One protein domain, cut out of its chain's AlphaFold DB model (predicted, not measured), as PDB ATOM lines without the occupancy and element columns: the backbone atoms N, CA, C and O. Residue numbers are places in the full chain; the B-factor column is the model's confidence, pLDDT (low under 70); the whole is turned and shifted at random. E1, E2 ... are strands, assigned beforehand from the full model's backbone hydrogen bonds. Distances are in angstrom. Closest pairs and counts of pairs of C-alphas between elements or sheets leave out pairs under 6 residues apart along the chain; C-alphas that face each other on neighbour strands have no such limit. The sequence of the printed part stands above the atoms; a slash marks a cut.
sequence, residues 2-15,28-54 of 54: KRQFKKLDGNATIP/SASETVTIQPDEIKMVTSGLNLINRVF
ATOM      1  N   LYS A   2     147.204 130.001  62.067       74.19
ATOM      2  CA  LYS A   2     146.650 131.063  62.927       74.19
ATOM      3  C   LYS A   2     145.946 130.437  64.137       74.19
ATOM      4  O   LYS A   2     145.062 129.604  63.953       74.19
ATOM      5  N   ARG A   3     146.354 130.797  65.358       86.00
ATOM      6  CA  ARG A   3     145.666 130.396  66.600       86.00
ATOM      7  C   ARG A   3     144.410 131.247  66.792       86.00
ATOM      8  O   ARG A   3     144.401 132.414  66.407       86.00
ATOM      9  N   GLN A   4     143.359 130.656  67.355       90.38
ATOM     10  CA  GLN A   4     142.105 131.343  67.660       90.38
ATOM     11  C   GLN A   4     141.895 131.380  69.174       90.38
ATOM     12  O   GLN A   4     142.038 130.362  69.849       90.38
ATOM     13  N   PHE A   5     141.542 132.554  69.686       93.69
ATOM     14  CA  PHE A   5     141.300 132.797  71.104       93.69
ATOM     15  C   PHE A   5     139.859 133.266  71.299       93.69
ATOM     16  O   PHE A   5     139.350 134.063  70.509       93.69
ATOM     17  N   LYS A   6     139.212 132.788  72.361       94.81
ATOM     18  CA  LYS A   6     137.914 133.278  72.831       94.81
ATOM     19  C   LYS A   6     138.102 133.959  74.180       94.81
ATOM     20  O   LYS A   6     138.652 133.344  75.091       94.81
ATOM     21  N   LYS A   7     137.597 135.186  74.316       96.69
ATOM     22  CA  LYS A   7     137.453 135.828  75.626       96.69
ATOM     23  C   LYS A   7     136.346 135.130  76.415       96.69
ATOM     24  O   LYS A   7     135.250 134.924  75.890       96.69
ATOM     25  N   LEU A   8     136.657 134.738  77.642       96.75
ATOM     26  CA  LEU A   8     135.717 134.170  78.606       96.75
ATOM     27  C   LEU A   8     135.103 135.250  79.504       96.75
ATOM     28  O   LEU A   8     134.009 135.047  80.020       96.75
ATOM     29  N   ASP A   9     135.775 136.393  79.638       94.31
ATOM     30  CA  ASP A   9     135.317 137.558  80.394       94.31
ATOM     31  C   ASP A   9     135.587 138.874  79.630       94.31
ATOM     32  O   ASP A   9     136.203 138.886  78.558       94.31
ATOM     33  N   GLY A  10     135.075 139.993  80.156       95.50
ATOM     34  CA  GLY A  10     135.199 141.317  79.533       95.50
ATOM     35  C   GLY A  10     136.584 141.964  79.655       95.50
ATOM     36  O   GLY A  10     136.899 142.858  78.870       95.50
ATOM     37  N   ASN A  11     137.416 141.494  80.586       96.69
ATOM     38  CA  ASN A  11     138.731 142.063  80.892       96.69
ATOM     39  C   ASN A  11     139.872 141.327  80.171       96.69
ATOM     40  O   ASN A  11     140.996 141.824  80.111       96.69
ATOM     41  N   ALA A  12     139.594 140.157  79.602       97.19
ATOM     42  CA  ALA A  12     140.557 139.359  78.866       97.19
ATOM     43  C   ALA A  12     141.165 140.139  77.690       97.19
ATOM     44  O   ALA A  12     140.472 140.832  76.933       97.19
ATOM     45  N   THR A  13     142.467 139.965  77.482       97.00
ATOM     46  CA  THR A  13     143.219 140.582  76.379       97.00
ATOM     47  C   THR A  13     143.538 139.523  75.328       97.00
ATOM     48  O   THR A  13     144.046 138.462  75.671       97.00
ATOM     49  N   ILE A  14     143.220 139.771  74.049       95.75
ATOM     50  CA  ILE A  14     143.613 138.844  72.973       95.75
ATOM     51  C   ILE A  14     145.117 138.999  72.753       95.75
ATOM     52  O   ILE A  14     145.558 140.121  72.513       95.75
ATOM     53  N   PRO A  15     145.895 137.912  72.827       95.12
ATOM     54  CA  PRO A  15     147.332 138.026  72.771       95.12
ATOM     55  C   PRO A  15     147.815 138.094  71.322       95.12
ATOM     56  O   PRO A  15     147.276 137.442  70.418       95.12
ATOM     57  N   SER A  28     148.241 138.241  79.274       96.94
ATOM     58  CA  SER A  28     147.859 139.217  80.298       96.94
ATOM     59  C   SER A  28     146.858 138.622  81.288       96.94
ATOM     60  O   SER A  28     146.006 137.820  80.904       96.94
ATOM     61  N   ALA A  29     146.931 139.055  82.548       97.75
ATOM     62  CA  ALA A  29     145.903 138.769  83.546       97.75
ATOM     63  C   ALA A  29     144.584 139.476  83.187       97.75
ATOM     64  O   ALA A  29     144.607 140.612  82.707       97.75
ATOM     65  N   SER A  30     143.441 138.831  83.441       97.75
ATOM     66  CA  SER A  30     142.111 139.455  83.306       97.75
ATOM     67  C   SER A  30     141.571 140.026  84.624       97.75
ATOM     68  O   SER A  30     140.452 140.544  84.685       97.75
ATOM     69  N   GLU A  31     142.379 139.977  85.681       96.44
ATOM     70  CA  GLU A  31     142.042 140.458  87.015       96.44
ATOM     71  C   GLU A  31     143.200 141.234  87.647       96.44
ATOM     72  O   GLU A  31     144.376 140.975  87.381       96.44
ATOM     73  N   THR A  32     142.857 142.173  88.526       97.06
ATOM     74  CA  THR A  32     143.824 142.803  89.427       97.06
ATOM     75  C   THR A  32     143.975 141.927  90.659       97.06
ATOM     76  O   THR A  32     142.987 141.613  91.321       97.06
ATOM     77  N   VAL A  33     145.209 141.571  91.002       97.06
ATOM     78  CA  VAL A  33     145.496 140.700  92.140       97.06
ATOM     79  C   VAL A  33     146.692 141.214  92.938       97.06
ATOM     80  O   VAL A  33     147.695 141.637  92.368       97.06
ATOM     81  N   THR A  34     146.588 141.160  94.264       98.00
ATOM     82  CA  THR A  34     147.727 141.325  95.174       98.00
ATOM     83  C   THR A  34     148.298 139.949  95.489       98.00
ATOM     84  O   THR A  34     147.531 139.031  95.794       98.00
ATOM     85  N   ILE A  35     149.622 139.818  95.420       97.88
ATOM     86  CA  ILE A  35     150.370 138.610  95.785       97.88
ATOM     87  C   ILE A  35     151.288 138.991  96.944       97.88
ATOM     88  O   ILE A  35     152.065 139.942  96.822       97.88
ATOM     89  N   GLN A  36     151.154 138.305  98.074       98.25
ATOM     90  CA  GLN A  36     151.969 138.555  99.262       98.25
ATOM     91  C   GLN A  36     153.331 137.843  99.172       98.25
ATOM     92  O   GLN A  36     153.498 136.938  98.350       98.25
ATOM     93  N   PRO A  37     154.323 138.219 100.002       98.50
ATOM     94  CA  PRO A  37     155.570 137.464 100.111       98.50
ATOM     95  C   PRO A  37     155.307 135.973 100.359       98.50
ATOM     96  O   PRO A  37     154.424 135.620 101.138       98.50
ATOM     97  N   ASP A  38     156.065 135.120  99.668       98.19
ATOM     98  CA  ASP A  38     155.981 133.651  99.711       98.19
ATOM     99  C   ASP A  38     154.644 133.029  99.240       98.19
ATOM    100  O   ASP A  38     154.461 131.813  99.315       98.19
ATOM    101  N   GLU A  39     153.720 133.827  98.691       98.25
ATOM    102  CA  GLU A  39     152.461 133.340  98.121       98.25
ATOM    103  C   GLU A  39     152.632 132.904  96.654       98.25
ATOM    104  O   GLU A  39     153.182 133.628  95.822       98.25
ATOM    105  N   ILE A  40     152.088 131.733  96.305       97.69
ATOM    106  CA  ILE A  40     151.914 131.298  94.912       97.69
ATOM    107  C   ILE A  40     150.424 131.321  94.592       97.69
ATOM    108  O   ILE A  40     149.628 130.668  95.268       97.69
ATOM    109  N   LYS A  41     150.048 132.035  93.528       97.75
ATOM    110  CA  LYS A  41     148.650 132.215  93.136       97.75
ATOM    111  C   LYS A  41     148.422 131.895  91.666       97.75
ATOM    112  O   LYS A  41     149.214 132.267  90.804       97.75
ATOM    113  N   MET A  42     147.309 131.224  91.385       97.00
ATOM    114  CA  MET A  42     146.806 131.062  90.024       97.00
ATOM    115  C   MET A  42     146.054 132.334  89.630       97.00
ATOM    116  O   MET A  42     145.083 132.694  90.290       97.00
ATOM    117  N   VAL A  43     146.509 132.994  88.566       97.38
ATOM    118  CA  VAL A  43     145.905 134.222  88.031       97.38
ATOM    119  C   VAL A  43     145.274 133.902  86.684       97.38
ATOM    120  O   VAL A  43     145.929 133.314  85.817       97.38
ATOM    121  N   THR A  44     144.001 134.250  86.507       96.94
ATOM    122  CA  THR A  44     143.304 133.949  85.253       96.94
ATOM    123  C   THR A  44     143.712 134.909  84.133       96.94
ATOM    124  O   THR A  44     143.921 136.103  84.345       96.94
ATOM    125  N   SER A  45     143.810 134.384  82.910       97.12
ATOM    126  CA  SER A  45     143.955 135.183  81.684       97.12
ATOM    127  C   SER A  45     142.613 135.518  81.029       97.12
ATOM    128  O   SER A  45     142.558 136.321  80.097       97.12
ATOM    129  N   GLY A  46     141.529 134.864  81.460       97.62
ATOM    130  CA  GLY A  46     140.208 135.018  80.854       97.62
ATOM    131  C   GLY A  46     140.126 134.512  79.409       97.62
ATOM    132  O   GLY A  46     139.225 134.907  78.669       97.62
ATOM    133  N   LEU A  47     141.054 133.654  78.969       96.31
ATOM    134  CA  LEU A  47     141.124 133.158  77.594       96.31
ATOM    135  C   LEU A  47     140.852 131.660  77.499       96.31
ATOM    136  O   LEU A  47     141.312 130.865  78.313       96.31
ATOM    137  N   ASN A  48     140.179 131.270  76.420       95.00
ATOM    138  CA  ASN A  48     140.146 129.893  75.949       95.00
ATOM    139  C   ASN A  48     140.800 129.797  74.566       95.00
ATOM    140  O   ASN A  48     140.505 130.591  73.665       95.00
ATOM    141  N   LEU A  49     141.677 128.810  74.401       92.25
ATOM    142  CA  LEU A  49     142.263 128.446  73.120       92.25
ATOM    143  C   LEU A  49     141.260 127.595  72.346       92.25
ATOM    144  O   LEU A  49     140.922 126.478  72.737       92.25
ATOM    145  N   ILE A  50     140.787 128.116  71.216       88.62
ATOM    146  CA  ILE A  50     139.896 127.360  70.343       88.62
ATOM    147  C   ILE A  50     140.766 126.438  69.492       88.62
ATOM    148  O   ILE A  50     141.272 126.823  68.435       88.62
ATOM    149  N   ASN A  51     140.935 125.200  69.946       71.25
ATOM    150  CA  ASN A  51     141.473 124.150  69.098       71.25
ATOM    151  C   ASN A  51     140.357 123.676  68.164       71.25
ATOM    152  O   ASN A  51     139.459 122.943  68.573       71.25
ATOM    153  N   ARG A  52     140.416 124.073  66.890       58.16
ATOM    154  CA  ARG A  52     139.771 123.262  65.857       58.16
ATOM    155  C   ARG A  52     140.594 121.984  65.730       58.16
ATOM    156  O   ARG A  52     141.743 122.042  65.301       58.16
ATOM    157  N   VAL A  53     140.022 120.869  66.174       50.53
ATOM    158  CA  VAL A  53     140.475 119.534  65.776       50.53
ATOM    159  C   VAL A  53     140.310 119.478  64.254       50.53
ATOM    160  O   VAL A  53     139.236 119.826  63.758       50.53
ATOM    161  N   PHE A  54     141.399 119.192  63.538       50.06
ATOM    162  CA  PHE A  54     141.365 118.941  62.096       50.06
ATOM    163  C   PHE A  54     140.690 117.602  61.815       50.06
ATOM    164  O   PHE A  54     140.922 116.666  62.613       50.06
TER     165      PHE A  54
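Overview. This is residues 2 to 15 and 28 to 54 of the 54 residues of a protein of Lactococcus lactis subsp. cremoris (UniProt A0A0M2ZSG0). With little regular structure, the printed part is a thin rod: two short antiparallel strands, E1 and then E2, lie side by side, and a long loop, residues 28 to 46, reaches away, turns near Pro 37 and returns to E2. Residues 50 to 54 make a tail toward the other end. The 41 printed residues have no named helix; the class is all strand, though the strands hold only 6 residues. The whole is only just loose, close to extended, with a radius of gyration of the C-alphas of 13.2 A and spans of 44 by 20 by 14 A.

Arrangement. E1, residues 5 to 7, and E2, residues 47 to 49, are antiparallel neighbours, their directions 152 degrees apart. C-alphas 5 and 49 face each other at 4.9 A. N 6 and O 48 are within hydrogen-bond range at 2.9 A, as are N 48 and O 6 at 2.9 A.

Along the chain. E1 is 6.7 A long from C-alpha 5 at (141.300, 132.797, 71.104). E2 is 6.6 A long and ends with C-alpha 49 at (142.263, 128.446, 73.120).

Size, cuts and confidence. The C-alphas of Pro 37 and Phe 54 are the farthest apart, 44.6 A. Residues 16 to 27 are not printed; C-alphas 15 and 28 are 7.6 A apart across this cut. Residues 52 to 54 have pLDDT under 70.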